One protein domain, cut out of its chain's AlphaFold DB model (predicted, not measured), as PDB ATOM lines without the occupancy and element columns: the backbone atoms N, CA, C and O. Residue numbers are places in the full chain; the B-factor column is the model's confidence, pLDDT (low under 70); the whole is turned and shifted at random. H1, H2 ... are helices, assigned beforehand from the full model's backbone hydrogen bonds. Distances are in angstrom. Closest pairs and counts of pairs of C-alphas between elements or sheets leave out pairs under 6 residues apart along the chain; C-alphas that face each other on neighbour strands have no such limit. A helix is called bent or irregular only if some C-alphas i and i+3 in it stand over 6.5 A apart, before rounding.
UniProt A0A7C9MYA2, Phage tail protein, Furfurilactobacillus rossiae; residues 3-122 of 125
ATOM      1  N   ILE A   3     140.239 186.450 119.610       93.12
ATOM      2  CA  ILE A   3     141.339 185.552 119.220       93.12
ATOM      3  C   ILE A   3     142.263 186.277 118.241       93.12
ATOM      4  O   ILE A   3     141.803 186.824 117.242       93.12
ATOM      5  N   THR A   4     143.575 186.274 118.484       94.56
ATOM      6  CA  THR A   4     144.559 186.871 117.565       94.56
ATOM      7  C   THR A   4     145.416 185.787 116.925       94.56
ATOM      8  O   THR A   4     146.244 185.177 117.591       94.56
ATOM      9  N   VAL A   5     145.283 185.611 115.607       94.12
ATOM     10  CA  VAL A   5     146.122 184.698 114.816       94.12
ATOM     11  C   VAL A   5     147.017 185.521 113.893       94.12
ATOM     12  O   VAL A   5     146.651 185.830 112.758       94.12
ATOM     13  N   ARG A   6     148.208 185.888 114.388       93.06
ATOM     14  CA  ARG A   6     149.124 186.826 113.704       93.06
ATOM     15  C   ARG A   6     149.546 186.376 112.304       93.06
ATOM     16  O   ARG A   6     149.820 187.225 111.466       93.06
ATOM     17  N   LYS A   7     149.574 185.062 112.050       95.44
ATOM     18  CA  LYS A   7     149.880 184.492 110.726       95.44
ATOM     19  C   LYS A   7     148.795 184.772 109.676       95.44
ATOM     20  O   LYS A   7     149.090 184.687 108.493       95.44
ATOM     21  N   ILE A   8     147.568 185.094 110.095       94.31
ATOM     22  CA  ILE A   8     146.443 185.396 109.198       94.31
ATOM     23  C   ILE A   8     146.244 186.910 109.096       94.31
ATOM     24  O   ILE A   8     146.188 187.456 107.999       94.31
ATOM     25  N   ARG A   9     146.135 187.608 110.237       93.38
ATOM     26  CA  ARG A   9     146.039 189.075 110.278       93.38
ATOM     27  C   ARG A   9     146.442 189.643 111.638       93.38
ATOM     28  O   ARG A   9     146.410 188.953 112.654       93.38
ATOM     29  N   SER A  10     146.761 190.936 111.664       91.50
ATOM     30  CA  SER A  10     147.149 191.663 112.881       91.50
ATOM     31  C   SER A  10     145.978 191.964 113.827       91.50
ATOM     32  O   SER A  10     146.164 191.982 115.041       91.50
ATOM     33  N   LYS A  11     144.769 192.191 113.295       94.81
ATOM     34  CA  LYS A  11     143.567 192.493 114.088       94.81
ATOM     35  C   LYS A  11     142.942 191.222 114.674       94.81
ATOM     36  O   LYS A  11     142.743 190.242 113.957       94.81
ATOM     37  N   ALA A  12     142.534 191.277 115.941       94.00
ATOM     38  CA  ALA A  12     141.801 190.190 116.587       94.00
ATOM     39  C   ALA A  12     140.505 189.824 115.830       94.00
ATOM     40  O   ALA A  12     139.848 190.673 115.218       94.00
ATOM     41  N   PHE A  13     140.146 188.549 115.856       95.19
ATOM     42  CA  PHE A  13     138.833 188.032 115.489       95.19
ATOM     43  C   PHE A  13     137.915 188.133 116.700       95.19
ATOM     44  O   PHE A  13     138.330 187.795 117.808       95.19
ATOM     45  N   ASP A  14     136.697 188.617 116.480       92.44
ATOM     46  CA  ASP A  14     135.636 188.530 117.475       92.44
ATOM     47  C   ASP A  14     134.864 187.243 117.202       92.44
ATOM     48  O   ASP A  14     134.280 187.084 116.129       92.44
ATOM     49  N   VAL A  15     134.978 186.288 118.117       90.62
ATOM     50  CA  VAL A  15     134.455 184.933 117.966       90.62
ATOM     51  C   VAL A  15     133.441 184.691 119.066       90.62
ATOM     52  O   VAL A  15     133.760 184.808 120.252       90.62
ATOM     53  N   LYS A  16     132.224 184.331 118.665       89.62
ATOM     54  CA  LYS A  16     131.206 183.836 119.583       89.62
ATOM     55  C   LYS A  16     131.428 182.348 119.818       89.62
ATOM     56  O   LYS A  16     131.556 181.585 118.865       89.62
ATOM     57  N   THR A  17     131.471 181.950 121.079       90.00
ATOM     58  CA  THR A  17     131.550 180.550 121.508       90.00
ATOM     59  C   THR A  17     130.145 179.960 121.542       90.00
ATOM     60  O   THR A  17     129.626 179.620 122.602       90.00
ATOM     61  N   THR A  18     129.495 179.939 120.376       95.62
ATOM     62  CA  THR A  18     128.148 179.379 120.252       95.62
ATOM     63  C   THR A  18     128.190 177.860 120.309       95.62
ATOM     64  O   THR A  18     129.215 177.262 119.972       95.62
ATOM     65  N   ASN A  19     127.076 177.219 120.663       95.62
ATOM     66  CA  ASN A  19     126.988 175.755 120.687       95.62
ATOM     67  C   ASN A  19     127.374 175.128 119.343       95.62
ATOM     68  O   ASN A  19     128.093 174.135 119.311       95.62
ATOM     69  N   ARG A  20     126.998 175.762 118.227       96.50
ATOM     70  CA  ARG A  20     127.380 175.336 116.875       96.50
ATOM     71  C   ARG A  20     128.891 175.397 116.639       96.50
ATOM     72  O   ARG A  20     129.452 174.508 116.004       96.50
ATOM     73  N   VAL A  21     129.562 176.440 117.129       94.44
ATOM     74  CA  VAL A  21     131.025 176.568 117.018       94.44
ATOM     75  C   VAL A  21     131.720 175.538 117.907       94.44
ATOM     76  O   VAL A  21     132.680 174.907 117.465       94.44
ATOM     77  N   MET A  22     131.221 175.341 119.129       93.81
ATOM     78  CA  MET A  22     131.772 174.374 120.080       93.81
ATOM     79  C   MET A  22     131.604 172.931 119.589       93.81
ATOM     80  O   MET A  22     132.574 172.183 119.601       93.81
ATOM     81  N   ASP A  23     130.439 172.561 119.053       95.56
ATOM     82  CA  ASP A  23     130.211 171.248 118.430       95.56
ATOM     83  C   ASP A  23     131.206 170.972 117.290       95.56
ATOM     84  O   ASP A  23     131.839 169.912 117.224       95.56
ATOM     85  N   LYS A  24     131.421 171.960 116.411       95.38
ATOM     86  CA  LYS A  24     132.416 171.832 115.339       95.38
ATOM     87  C   LYS A  24     133.833 171.696 115.873       95.38
ATOM     88  O   LYS A  24     134.611 170.935 115.303       95.38
ATOM     89  N   MET A  25     134.164 172.393 116.955       93.62
ATOM     90  CA  MET A  25     135.455 172.239 117.616       93.62
ATOM     91  C   MET A  25     135.629 170.816 118.161       93.62
ATOM     92  O   MET A  25     136.650 170.200 117.862       93.62
ATOM     93  N   TYR A  26     134.643 170.274 118.881       93.12
ATOM     94  CA  TYR A  26     134.695 168.906 119.409       93.12
ATOM     95  C   TYR A  26     134.799 167.868 118.291       93.12
ATOM     96  O   TYR A  26     135.654 166.990 118.344       93.12
ATOM     97  N   THR A  27     134.013 168.026 117.221       93.44
ATOM     98  CA  THR A  27     134.094 167.159 116.037       93.44
ATOM     99  C   THR A  27     135.507 167.134 115.450       93.44
ATOM    100  O   THR A  27     136.035 166.064 115.159       93.44
ATOM    101  N   LEU A  28     136.134 168.303 115.288       91.88
ATOM    102  CA  LEU A  28     137.494 168.395 114.755       91.88
ATOM    103  C   LEU A  28     138.525 167.792 115.712       91.88
ATOM    104  O   LEU A  28     139.426 167.097 115.256       91.88
ATOM    105  N   GLN A  29     138.387 168.017 117.020       88.12
ATOM    106  CA  GLN A  29     139.269 167.421 118.026       88.12
ATOM    107  C   GLN A  29     139.220 165.891 117.975       88.12
ATOM    108  O   GLN A  29     140.271 165.267 117.889       88.12
ATOM    109  N   LEU A  30     138.024 165.295 117.918       89.38
ATOM    110  CA  LEU A  30     137.858 163.843 117.783       89.38
ATOM    111  C   LEU A  30     138.499 163.310 116.493       89.38
ATOM    112  O   LEU A  30     139.213 162.311 116.521       89.38
ATOM    113  N   GLN A  31     138.289 163.994 115.364       87.38
ATOM    114  CA  GLN A  31     138.871 163.593 114.080       87.38
ATOM    115  C   GLN A  31     140.401 163.652 114.077       87.38
ATOM    116  O   GLN A  31     141.039 162.777 113.496       87.38
ATOM    117  N   MET A  32     140.992 164.672 114.705       83.81
ATOM    118  CA  MET A  32     142.446 164.806 114.794       83.81
ATOM    119  C   MET A  32     143.048 163.715 115.685       83.81
ATOM    120  O   MET A  32     144.015 163.084 115.274       83.81
ATOM    121  N   THR A  33     142.426 163.413 116.830       78.25
ATOM    122  CA  THR A  33     142.861 162.312 117.706       78.25
ATOM    123  C   THR A  33     142.809 160.959 116.988       78.25
ATOM    124  O   THR A  33     143.760 160.185 117.053       78.25
ATOM    125  N   GLN A  34     141.740 160.692 116.231       73.81
ATOM    126  CA  GLN A  34     141.594 159.449 115.461       73.81
ATOM    127  C   GLN A  34     142.581 159.340 114.289       73.81
ATOM    128  O   GLN A  34     142.990 158.237 113.927       73.81
ATOM    129  N   ALA A  35     142.955 160.466 113.675       70.25
ATOM    130  CA  ALA A  35     143.915 160.500 112.574       70.25
ATOM    131  C   ALA A  35     145.363 160.298 113.046       70.25
ATOM    132  O   ALA A  35     146.145 159.667 112.333       70.25
ATOM    133  N   ASP A  36     145.706 160.810 114.230       64.19
ATOM    134  CA  ASP A  36     147.054 160.707 114.790       64.19
ATOM    135  C   ASP A  36     147.318 159.348 115.463       64.19
ATOM    136  O   ASP A  36     148.478 158.940 115.532       64.19
ATOM    137  N   ASN A  37     146.282 158.616 115.910       59.59
ATOM    138  CA  ASN A  37     146.481 157.374 116.664       59.59
ATOM    139  C   ASN A  37     145.476 156.236 116.340       59.59
ATOM    140  O   ASN A  37     144.633 155.882 117.164       59.59
ATOM    141  N   PRO A  38     145.540 155.608 115.145       56.88
ATOM    142  CA  PRO A  38     144.561 154.596 114.733       56.88
ATOM    143  C   PRO A  38     144.682 153.225 115.436       56.88
ATOM    144  O   PRO A  38     143.855 152.358 115.159       56.88
ATOM    145  N   LEU A  39     145.701 152.980 116.279       53.19
ATOM    146  CA  LEU A  39     146.019 151.637 116.812       53.19
ATOM    147  C   LEU A  39     146.391 151.560 118.310       53.19
ATOM    148  O   LEU A  39     146.588 150.449 118.801       53.19
ATOM    149  N   ASP A  40     146.454 152.668 119.053       54.47
ATOM    150  CA  ASP A  40     146.788 152.625 120.487       54.47
ATOM    151  C   ASP A  40     145.520 152.527 121.344       54.47
ATOM    152  O   ASP A  40     144.873 153.512 121.707       54.47
ATOM    153  N   GLU A  41     145.136 151.292 121.671       54.16
ATOM    154  CA  GLU A  41     143.885 151.007 122.372       54.16
ATOM    155  C   GLU A  41     143.900 151.297 123.890       54.16
ATOM    156  O   GLU A  41     142.833 151.260 124.501       54.16
ATOM    157  N   ASP A  42     145.036 151.669 124.489       56.81
ATOM    158  CA  ASP A  42     145.193 151.719 125.957       56.81
ATOM    159  C   ASP A  42     145.813 153.031 126.509       56.81
ATOM    160  O   ASP A  42     146.209 153.091 127.674       56.81
ATOM    161  N   GLY A  43     145.917 154.095 125.700       58.41
ATOM    162  CA  GLY A  43     146.608 155.351 126.058       58.41
ATOM    163  C   GLY A  43     145.743 156.463 126.683       58.41
ATOM    164  O   GLY A  43     144.516 156.463 126.570       58.41
ATOM    165  N   GLU A  44     146.397 157.462 127.301       61.50
ATOM    166  CA  GLU A  44     145.783 158.702 127.838       61.50
ATOM    167  C   GLU A  44     144.904 159.437 126.801       61.50
ATOM    168  O   GLU A  44     143.900 160.057 127.162       61.50
ATOM    169  N   ASP A  45     145.210 159.279 125.510       65.94
ATOM    170  CA  ASP A  45     144.456 159.843 124.387       65.94
ATOM    171  C   ASP A  45     142.989 159.381 124.347       65.94
ATOM    172  O   ASP A  45     142.105 160.174 124.013       65.94
ATOM    173  N   LYS A  46     142.682 158.148 124.785       69.19
ATOM    174  CA  LYS A  46     141.292 157.660 124.868       69.19
ATOM    175  C   LYS A  46     140.477 158.366 125.944       69.19
ATOM    176  O   LYS A  46     139.268 158.522 125.785       69.19
ATOM    177  N   GLN A  47     141.108 158.795 127.039       74.12
ATOM    178  CA  GLN A  47     140.408 159.550 128.083       74.12
ATOM    179  C   GLN A  47     140.046 160.949 127.580       74.12
ATOM    180  O   GLN A  47     138.944 161.432 127.838       74.12
ATOM    181  N   VAL A  48     140.942 161.570 126.807       79.19
ATOM    182  CA  VAL A  48     140.681 162.862 126.163       79.19
ATOM    183  C   VAL A  48     139.593 162.724 125.096       79.19
ATOM    184  O   VAL A  48     138.663 163.526 125.082       79.19
ATOM    185  N   GLU A  49     139.652 161.693 124.248       84.88
ATOM    186  CA  GLU A  49     138.616 161.426 123.240       84.88
ATOM    187  C   GLU A  49     137.243 161.202 123.889       84.88
ATOM    188  O   GLU A  49     136.257 161.826 123.488       84.88
ATOM    189  N   ALA A  50     137.177 160.368 124.932       86.75
ATOM    190  CA  ALA A  50     135.944 160.107 125.667       86.75
ATOM    191  C   ALA A  50     135.368 161.387 126.286       86.75
ATOM    192  O   ALA A  50     134.174 161.642 126.152       86.75
ATOM    193  N   TYR A  51     136.214 162.222 126.895       88.62
ATOM    194  CA  TYR A  51     135.791 163.498 127.464       88.62
ATOM    195  C   TYR A  51     135.247 164.461 126.397       88.62
ATOM    196  O   TYR A  51     134.182 165.053 126.572       88.62
ATOM    197  N   VAL A  52     135.943 164.609 125.263       91.69
ATOM    198  CA  VAL A  52     135.488 165.479 124.164       91.69
ATOM    199  C   VAL A  52     134.155 164.986 123.600       91.69
ATOM    200  O   VAL A  52     133.251 165.790 123.360       91.69
ATOM    201  N   LYS A  53     134.002 163.667 123.439       92.94
ATOM    202  CA  LYS A  53     132.749 163.049 122.999       92.94
ATOM    203  C   LYS A  53     131.617 163.306 123.993       92.94
ATOM    204  O   LYS A  53     130.528 163.685 123.577       92.94
ATOM    205  N   GLU A  54     131.873 163.162 125.289       94.19
ATOM    206  CA  GLU A  54     130.881 163.430 126.332       94.19
ATOM    207  C   GLU A  54     130.397 164.887 126.291       94.19
ATOM    208  O   GLU A  54     129.197 165.140 126.386       94.19
ATOM    209  N   MET A  55     131.298 165.851 126.079       92.19
ATOM    210  CA  MET A  55     130.921 167.264 125.946       92.19
ATOM    211  C   MET A  55     130.072 167.539 124.695       92.19
ATOM    212  O   MET A  55     129.127 168.340 124.743       92.19
ATOM    213  N   GLN A  56     130.377 166.869 123.581       94.75
ATOM    214  CA  GLN A  56     129.569 166.937 122.364       94.75
ATOM    215  C   GLN A  56     128.173 166.346 122.599       94.75
ATOM    216  O   GLN A  56     127.163 167.017 122.361       94.75
ATOM    217  N   ASP A  57     128.114 165.128 123.138       96.19
ATOM    218  CA  ASP A  57     126.867 164.420 123.417       96.19
ATOM    219  C   ASP A  57     126.003 165.198 124.420       96.19
ATOM    220  O   ASP A  57     124.792 165.315 124.232       96.19
ATOM    221  N   LEU A  58     126.604 165.805 125.448       94.81
ATOM    222  CA  LEU A  58     125.901 166.654 126.412       94.81
ATOM    223  C   LEU A  58     125.210 167.839 125.728       94.81
ATOM    224  O   LEU A  58     124.043 168.112 126.007       94.81
ATOM    225  N   THR A  59     125.907 168.516 124.813       95.31
ATOM    226  CA  THR A  59     125.351 169.654 124.063       95.31
ATOM    227  C   THR A  59     124.166 169.207 123.204       95.31
ATOM    228  O   THR A  59     123.098 169.823 123.236       95.31
ATOM    229  N   HIS A  60     124.320 168.094 122.485       97.44
ATOM    230  CA  HIS A  60     123.272 167.544 121.623       97.44
ATOM    231  C   HIS A  60     122.046 167.119 122.431       97.44
ATOM    232  O   HIS A  60     120.915 167.468 122.090       97.44
ATOM    233  N   ASN A  61     122.270 166.407 123.535       97.62
ATOM    234  CA  ASN A  61     121.211 165.921 124.407       97.62
ATOM    235  C   ASN A  61     120.475 167.069 125.102       97.62
ATOM    236  O   ASN A  61     119.254 167.004 125.233       97.62
ATOM    237  N   ALA A  62     121.176 168.135 125.501       97.06
ATOM    238  CA  ALA A  62     120.552 169.328 126.067       97.06
ATOM    239  C   ALA A  62     119.582 169.983 125.069       97.06
ATOM    240  O   ALA A  62     118.426 170.243 125.409       97.06
ATOM    241  N   ILE A  63     120.020 170.196 123.824       97.94
ATOM    242  CA  ILE A  63     119.186 170.795 122.773       97.94
ATOM    243  C   ILE A  63     118.007 169.876 122.427       97.94
ATOM    244  O   ILE A  63     116.867 170.337 122.395       97.94
ATOM    245  N   ALA A  64     118.247 168.573 122.251       98.12
ATOM    246  CA  ALA A  64     117.197 167.598 121.956       98.12
ATOM    247  C   ALA A  64     116.152 167.511 123.081       98.12
ATOM    248  O   ALA A  64     114.947 167.453 122.823       98.12
ATOM    249  N   PHE A  65     116.593 167.552 124.340       98.25
ATOM    250  CA  PHE A  65     115.705 167.594 125.495       98.25
ATOM    251  C   PHE A  65     114.831 168.854 125.498       98.25
ATOM    252  O   PHE A  65     113.619 168.757 125.717       98.25
ATOM    253  N   LEU A  66     115.415 170.028 125.237       98.12
ATOM    254  CA  LEU A  66     114.677 171.291 125.169       98.12
ATOM    255  C   LEU A  66     113.672 171.289 124.014       98.12
ATOM    256  O   LEU A  66     112.514 171.654 124.221       98.12
ATOM    257  N   GLN A  67     114.074 170.799 122.840       97.94
ATOM    258  CA  GLN A  67     113.193 170.635 121.686       97.94
ATOM    259  C   GLN A  67     112.002 169.728 122.019       97.94
ATOM    260  O   GLN A  67     110.850 170.096 121.782       97.94
ATOM    261  N   LEU A  68     112.256 168.573 122.641       97.88
ATOM    262  CA  LEU A  68     111.214 167.625 123.036       97.88
ATOM    263  C   LEU A  68     110.252 168.208 124.079       97.88
ATOM    264  O   LEU A  68     109.034 168.008 123.969       97.88
ATOM    265  N   THR A  69     110.804 168.876 125.093       97.44
ATOM    266  CA  THR A  69     110.076 169.370 126.269       97.44
ATOM    267  C   THR A  69     109.228 170.587 125.929       97.44
ATOM    268  O   THR A  69     108.060 170.645 126.305       97.44
ATOM    269  N   LEU A  70     109.798 171.546 125.197       97.19
ATOM    270  CA  LEU A  70     109.141 172.809 124.862       97.19
ATOM    271  C   LEU A  70     108.423 172.771 123.507       97.19
ATOM    272  O   LEU A  70     107.757 173.740 123.158       97.19
ATOM    273  N   LYS A  71     108.526 171.657 122.766       97.81
ATOM    274  CA  LYS A  71     107.979 171.497 121.407       97.81
ATOM    275  C   LYS A  71     108.489 172.574 120.451       97.81
ATOM    276  O   LYS A  71     107.712 173.149 119.694       97.81
ATOM    277  N   LEU A  72     109.795 172.829 120.509       97.81
ATOM    278  CA  LEU A  72     110.437 173.839 119.674       97.81
ATOM    279  C   LEU A  72     110.341 173.461 118.195       97.81
ATOM    280  O   LEU A  72     110.520 172.299 117.820       97.81
ATOM    281  N   THR A  73     110.101 174.467 117.367       98.06
ATOM    282  CA  THR A  73     110.277 174.388 115.915       98.06
ATOM    283  C   THR A  73     111.758 174.275 115.543       98.06
ATOM    284  O   THR A  73     112.646 174.494 116.374       98.06
ATOM    285  N   ASP A  74     112.040 173.957 114.281       96.56
ATOM    286  CA  ASP A  74     113.415 173.903 113.772       96.56
ATOM    287  C   ASP A  74     114.098 175.276 113.894       96.56
ATOM    288  O   ASP A  74     115.197 175.359 114.434       96.56
ATOM    289  N   ASP A  75     113.400 176.364 113.543       97.69
ATOM    290  CA  ASP A  75     113.904 177.740 113.686       97.69
ATOM    291  C   ASP A  75     114.229 178.107 115.146       97.69
ATOM    292  O   ASP A  75     115.169 178.854 115.427       97.69
ATOM    293  N   GLU A  76     113.437 177.626 116.107       97.69
ATOM    294  CA  GLU A  76     113.698 177.838 117.536       97.69
ATOM    295  C   GLU A  76     114.841 176.960 118.046       97.69
ATOM    296  O   GLU A  76     115.623 177.398 118.890       97.69
ATOM    297  N   THR A  77     114.977 175.753 117.503       97.12
ATOM    298  CA  THR A  77     116.094 174.852 117.798       97.12
ATOM    299  C   THR A  77     117.404 175.429 117.260       97.12
ATOM    300  O   THR A  77     118.416 175.419 117.958       97.12
ATOM    301  N   ASP A  78     117.390 176.026 116.067       96.94
ATOM    302  CA  ASP A  78     118.551 176.705 115.486       96.94
ATOM    303  C   ASP A  78     119.017 177.898 116.323       96.94
ATOM    304  O   ASP A  78     120.220 178.131 116.452       96.94
ATOM    305  N   LYS A  79     118.099 178.603 116.991       96.75
ATOM    306  CA  LYS A  79     118.481 179.658 117.940       96.75
ATOM    307  C   LYS A  79     119.275 179.111 119.124       96.75
ATOM    308  O   LYS A  79     120.200 179.785 119.561       96.75
ATOM    309  N   LEU A  80     118.963 177.909 119.620       97.06
ATOM    310  CA  LEU A  80     119.743 177.265 120.687       97.06
ATOM    311  C   LEU A  80     121.150 176.876 120.217       97.06
ATOM    312  O   LEU A  80     122.105 176.919 120.989       97.06
ATOM    313  N   TRP A  81     121.307 176.526 118.942       97.25
ATOM    314  CA  TRP A  81     122.626 176.280 118.360       97.25
ATOM    315  C   TRP A  81     123.480 177.548 118.260       97.25
ATOM    316  O   TRP A  81     124.710 177.482 118.358       97.25
ATOM    317  N   ASP A  82     122.836 178.698 118.098       96.19
ATOM    318  CA  ASP A  82     123.499 179.985 117.906       96.19
ATOM    319  C   ASP A  82     123.663 180.799 119.205       96.19
ATOM    320  O   ASP A  82     124.314 181.849 119.186       96.19
ATOM    321  N   THR A  83     123.138 180.316 120.337       95.44
ATOM    322  CA  THR A  83     123.417 180.881 121.667       95.44
ATOM    323  C   THR A  83     124.788 180.457 122.184       95.44
ATOM    324  O   THR A  83     125.378 179.472 121.724       95.44
ATOM    325  N   GLU A  84     125.322 181.216 123.144       94.06
ATOM    326  CA  GLU A  84     126.541 180.815 123.848       94.06
ATOM    327  C   GLU A  84     126.279 179.587 124.730       94.06
ATOM    328  O   GLU A  84     125.178 179.394 125.251       94.06
ATOM    329  N   SER A  85     127.293 178.741 124.929       87.81
ATOM    330  CA  SER A  85     127.101 177.498 125.690       87.81
ATOM    331  C   SER A  85     126.644 177.718 127.131       87.81
ATOM    332  O   SER A  85     125.825 176.948 127.623       87.81
ATOM    333  N   ALA A  86     127.097 178.787 127.793       90.56
ATOM    334  CA  ALA A  86     126.621 179.136 129.132       90.56
ATOM    335  C   ALA A  86     125.102 179.391 129.149       90.56
ATOM    336  O   ALA A  86     124.392 178.841 129.989       90.56
ATOM    337  N   GLU A  87     124.593 180.132 128.164       94.31
ATOM    338  CA  GLU A  87     123.168 180.454 128.046       94.31
ATOM    339  C   GLU A  87     122.320 179.193 127.816       94.31
ATOM    340  O   GLU A  87     121.235 179.061 128.382       94.31
ATOM    341  N   LEU A  88     122.813 178.225 127.033       95.31
ATOM    342  CA  LEU A  88     122.122 176.943 126.842       95.31
ATOM    343  C   LEU A  88     121.940 176.194 128.169       95.31
ATOM    344  O   LEU A  88     120.848 175.692 128.446       95.31
ATOM    345  N   PHE A  89     122.984 176.130 129.001       92.69
ATOM    346  CA  PHE A  89     122.907 175.456 130.298       92.69
ATOM    347  C   PHE A  89     122.028 176.206 131.303       92.69
ATOM    348  O   PHE A  89     121.337 175.565 132.095       92.69
ATOM    349  N   GLU A  90     121.980 177.538 131.246       94.38
ATOM    350  CA  GLU A  90     121.037 178.335 132.039       94.38
ATOM    351  C   GLU A  90     119.580 178.044 131.654       94.38
ATOM    352  O   GLU A  90     118.739 177.806 132.528       94.38
ATOM    353  N   ILE A  91     119.278 177.985 130.350       95.94
ATOM    354  CA  ILE A  91     117.949 177.615 129.840       95.94
ATOM    355  C   ILE A  91     117.586 176.197 130.294       95.94
ATOM    356  O   ILE A  91     116.481 175.965 130.791       95.94
ATOM    357  N   LEU A  92     118.518 175.250 130.164       96.06
ATOM    358  CA  LEU A  92     118.324 173.865 130.584       96.06
ATOM    359  C   LEU A  92     118.016 173.767 132.084       96.06
ATOM    360  O   LEU A  92     117.035 173.129 132.473       96.06
ATOM    361  N   ALA A  93     118.807 174.444 132.918       94.81
ATOM    362  CA  ALA A  93     118.608 174.479 134.361       94.81
ATOM    363  C   ALA A  93     117.240 175.070 134.725       94.81
ATOM    364  O   ALA A  93     116.523 174.498 135.549       94.81
ATOM    365  N   TYR A  94     116.837 176.167 134.080       95.44
ATOM    366  CA  TYR A  94     115.512 176.753 134.273       95.44
ATOM    367  C   TYR A  94     114.395 175.750 133.953       95.44
ATOM    368  O   TYR A  94     113.493 175.546 134.771       95.44
ATOM    369  N   VAL A  95     114.471 175.069 132.806       96.19
ATOM    370  CA  VAL A  95     113.467 174.073 132.406       96.19
ATOM    371  C   VAL A  95     113.419 172.903 133.393       96.19
ATOM    372  O   VAL A  95     112.325 172.502 133.791       96.19
ATOM    373  N   PHE A  96     114.565 172.405 133.871       96.00
ATOM    374  CA  PHE A  96     114.602 171.374 134.915       96.00
ATOM    375  C   PHE A  96     113.887 171.816 136.192       96.00
ATOM    376  O   PHE A  96     113.069 171.070 136.732       96.00
ATOM    377  N   GLN A  97     114.138 173.037 136.664       95.38
ATOM    378  CA  GLN A  97     113.483 173.557 137.865       95.38
ATOM    379  C   GLN A  97     111.964 173.686 137.683       95.38
ATOM    380  O   GLN A  97     111.205 173.317 138.581       95.38
ATOM    381  N   ARG A  98     111.503 174.137 136.508       95.88
ATOM    382  CA  ARG A  98     110.066 174.214 136.193       95.88
ATOM    383  C   ARG A  98     109.413 172.834 136.149       95.88
ATOM    384  O   ARG A  98     108.319 172.675 136.684       95.88
ATOM    385  N   LEU A  99     110.084 171.833 135.577       94.38
ATOM    386  CA  LEU A  99     109.604 170.446 135.567       94.38
ATOM    387  C   LEU A  99     109.562 169.820 136.968       94.38
ATOM    388  O   LEU A  99     108.674 169.021 137.246       94.38
ATOM    389  N   MET A 100     110.453 170.233 137.875       93.81
ATOM    390  CA  MET A 100     110.397 169.875 139.300       93.81
ATOM    391  C   MET A 100     109.301 170.627 140.080       93.81
ATOM    392  O   MET A 100     109.224 170.518 141.302       93.81
ATOM    393  N   GLY A 101     108.451 171.397 139.395       93.81
ATOM    394  CA  GLY A 101     107.325 172.113 139.988       93.81
ATOM    395  C   GLY A 101     107.689 173.455 140.623       93.81
ATOM    396  O   GLY A 101     106.804 174.109 141.173       93.81
ATOM    397  N   ARG A 102     108.950 173.903 140.527       93.38
ATOM    398  CA  ARG A 102     109.350 175.209 141.066       93.38
ATOM    399  C   ARG A 102     108.789 176.333 140.220       93.38
ATOM    400  O   ARG A 102     108.821 176.273 138.994       93.38
ATOM    401  N   SER A 103     108.298 177.376 140.864       92.75
ATOM    402  CA  SER A 103     107.830 178.600 140.220       92.75
ATOM    403  C   SER A 103     108.985 179.521 139.819       92.75
ATOM    404  O   SER A 103     110.059 179.501 140.419       92.75
ATOM    405  N   ASP A 104     108.738 180.422 138.865       90.81
ATOM    406  CA  ASP A 104     109.713 181.437 138.442       90.81
ATOM    407  C   ASP A 104     110.198 182.305 139.614       90.81
ATOM    408  O   ASP A 104     111.338 182.764 139.628       90.81
ATOM    409  N   ARG A 105     109.337 182.526 140.617       88.25
ATOM    410  CA  ARG A 105     109.687 183.282 141.826       88.25
ATOM    411  C   ARG A 105     110.698 182.532 142.688       88.25
ATOM    412  O   ARG A 105     111.643 183.144 143.170       88.25
ATOM    413  N   GLU A 106     110.509 181.228 142.868       85.62
ATOM    414  CA  GLU A 106     111.421 180.387 143.651       85.62
ATOM    415  C   GLU A 106     112.774 180.233 142.956       85.62
ATOM    416  O   GLU A 106     113.807 180.323 143.615       85.62
ATOM    417  N   ILE A 107     112.773 180.082 141.628       88.25
ATOM    418  CA  ILE A 107     113.999 179.979 140.826       88.25
ATOM    419  C   ILE A 107     114.819 181.271 140.926       88.25
ATOM    420  O   ILE A 107     116.014 181.221 141.211       88.25
ATOM    421  N   LYS A 108     114.180 182.438 140.758       85.62
ATOM    422  CA  LYS A 108     114.861 183.738 140.893       85.62
ATOM    423  C   LYS A 108     115.428 183.949 142.293       85.62
ATOM    424  O   LYS A 108     116.586 184.323 142.431       85.62
ATOM    425  N   ALA A 109     114.643 183.640 143.326       82.62
ATOM    426  CA  ALA A 109     115.087 183.779 144.710       82.62
ATOM    427  C   ALA A 109     116.291 182.876 145.045       82.62
ATOM    428  O   ALA A 109     117.096 183.225 145.905       82.62
ATOM    429  N   GLU A 110     116.431 181.715 144.400       79.44
ATOM    430  CA  GLU A 110     117.596 180.841 144.573       79.44
ATOM    431  C   GLU A 110     118.824 181.348 143.807       79.44
ATOM    432  O   GLU A 110     119.911 181.390 144.386       79.44
ATOM    433  N   ALA A 111     118.645 181.807 142.566       79.06
ATOM    434  CA  ALA A 111     119.710 182.416 141.769       79.06
ATOM    435  C   ALA A 111     120.310 183.655 142.457       79.06
ATOM    436  O   ALA A 111     121.519 183.851 142.435       79.06
ATOM    437  N   GLU A 112     119.490 184.449 143.152       76.81
ATOM    438  CA  GLU A 112     119.937 185.610 143.938       76.81
ATOM    439  C   GLU A 112     120.618 185.221 145.266       76.81
ATOM    440  O   GLU A 112     121.426 185.980 145.801       76.81
ATOM    441  N   ARG A 113     120.335 184.028 145.811       69.69
ATOM    442  CA  ARG A 113     120.950 183.524 147.056       69.69
ATOM    443  C   ARG A 113     122.302 182.845 146.839       69.69
ATOM    444  O   ARG A 113     123.104 182.813 147.771       69.69
ATOM    445  N   GLN A 114     122.561 182.283 145.660       60.47
ATOM    446  CA  GLN A 114     123.845 181.656 145.323       60.47
ATOM    447  C   GLN A 114     125.056 182.613 145.421       60.47
ATOM    448  O   GLN A 114     126.000 182.248 146.127       60.47
ATOM    449  N   PRO A 115     125.035 183.851 144.880       56.53
ATOM    450  CA  PRO A 115     126.154 184.787 145.037       56.53
ATOM    451  C   PRO A 115     126.367 185.229 146.498       56.53
ATOM    452  O   PRO A 115     127.496 185.495 146.905       56.53
ATOM    453  N   ALA A 116     125.314 185.250 147.326       50.09
ATOM    454  CA  ALA A 116     125.427 185.582 148.749       50.09
ATOM    455  C   ALA A 116     126.120 184.476 149.571       50.09
ATOM    456  O   ALA A 116     126.860 184.775 150.504       50.09
ATOM    457  N   LYS A 117     125.927 183.201 149.207       49.31
ATOM    458  CA  LYS A 117     126.560 182.058 149.891       49.31
ATOM    459  C   LYS A 117     128.020 181.837 149.495       49.31
ATOM    460  O   LYS A 117     128.766 181.257 150.279       49.31
ATOM    461  N   GLU A 118     128.437 182.261 148.304       49.28
ATOM    462  CA  GLU A 118     129.851 182.220 147.905       49.28
ATOM    463  C   GLU A 118     130.666 183.324 148.588       49.28
ATOM    464  O   GLU A 118     131.775 183.053 149.039       49.28
ATOM    465  N   ALA A 119     130.091 184.516 148.783       51.78
ATOM    466  CA  ALA A 119     130.727 185.590 149.550       51.78
ATOM    467  C   ALA A 119     130.931 185.234 151.040       51.78
ATOM    468  O   ALA A 119     131.925 185.634 151.635       51.78
ATOM    469  N   GLU A 120     130.034 184.442 151.638       48.69
ATOM    470  CA  GLU A 120     130.135 184.010 153.043       48.69
ATOM    471  C   GLU A 120     131.166 182.881 153.262       48.69
ATOM    472  O   GLU A 120     131.669 182.701 154.367       48.69
ATOM    473  N   LYS A 121     131.536 182.130 152.214       51.47
ATOM    474  CA  LYS A 121     132.530 181.042 152.305       51.47
ATOM    475  C   LYS A 121     133.988 181.500 152.178       51.47
ATOM    476  O   LYS A 121     134.879 180.688 152.414       51.47
ATOM    477  N   VAL A 122     134.241 182.757 151.803       51.91
ATOM    478  CA  VAL A 122     135.605 183.298 151.622       51.91
ATOM    479  C   VAL A 122     136.182 183.892 152.918       51.91
ATOM    480  O   VAL A 122     137.382 184.134 152.982       51.91
TER     481      VAL A 122
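AT A GLANCE: This is residues 3 to 122 of the 125 residues of the protein "Phage tail protein" of Furfurilactobacillus rossiae (UniProt A0A7C9MYA2). A long helical hairpin, H1 folding back into the longer H2, has two shorter helices, H3 and H4, packed on the far part of H2, and a last helix, H5, folds back from the end of H4 as an arm whose residues 109 to 120 stick out free. Before H1, residues 3 to 18 have no named element and loop out to one side. The printed part has 120 residues with five named helices, H1 to H5 in chain order, and no named strand; the class is all helix, with 86 residues in helices. The whole is loose, with a radius of gyration of the C-alphas of 19.0 A and spans of 52 by 39 by 37 A.

IN THESE COORDINATES: After residues 3 to 18, H1 holds residues 19 to 36, 25.8 A long from its first C-alpha at (126.988, 175.755, 120.687). H2, residues 44 to 70, is the longest helix, at 39.4 A, and its C-alpha 70 is at (109.141, 172.809, 124.862). H3 holds residues 74 to 82, H4 residues 85 to 99, 21.3 A long, and H5 residues 104 to 120, 25.2 A long, ending with C-alpha 120 at (130.135, 184.010, 153.043). H5 is neither bent nor irregular, but only just: C-alphas 112 and 115 are 6.4 A apart.

HOW THE PARTS SIT: H1 and H2 form a hairpin at a shallow tilt of 28 degrees, opposite ways; their closest C-alphas, of Asp 23 and Gln 56, are 5.9 A apart. H2 and H3 form a second hairpin, at a steep tilt of 40 degrees; H2 touches H3 with residues 63 to 67 alone, closest at the C-alphas of Gln 67 and Thr 77, 6.4 A. H2 touches H4 with residues 62 to 66 alone, the same way at a steep tilt of 52 degrees, closest at the C-alphas of Ala 62 and Leu 92, 6.8 A. H3 and H4 are close but not clearly touching, with the C-alphas of Leu 80 and Leu 88 closest at 6.6 A. H1 and H3 touch only at their ends, where the C-alphas of Asn 19 and Trp 81 are closest at 5.0 A. H1 and H4 only just touch, only at their ends, with 3 pairs of C-alphas within 8 A, the closest those of Asn 19 and Ser 85, 5.3 A. H4 and H5 only just touch, also with 3 pairs, at a steep tilt of 57 degrees, opposite ways; the closest C-alphas are those of Gln 97 and Ile 107, 7.1 A. H5 is apart from H1, H2 and H3. The helix packing is mostly crossed, with 1 of 4 touching pairs, those that touch only at their ends left out, at a shallow tilt. In H1, H2, H3 and H4 every O i to N i+4 pair is within hydrogen-bond range; in H5, 11 of 13 are.

THE WHOLE: The two C-alphas farthest apart, of Leu 39 and Arg 105, are 54.3 A apart. The printed part has no cut. No link between helices is long: the one from H1 to H2 is short, and the other three are tight. Residues 38 to 44 also stand free. The mean pLDDT of the printed part is 86.2, and residues 36 to 46 and 113 to 122 are under 70.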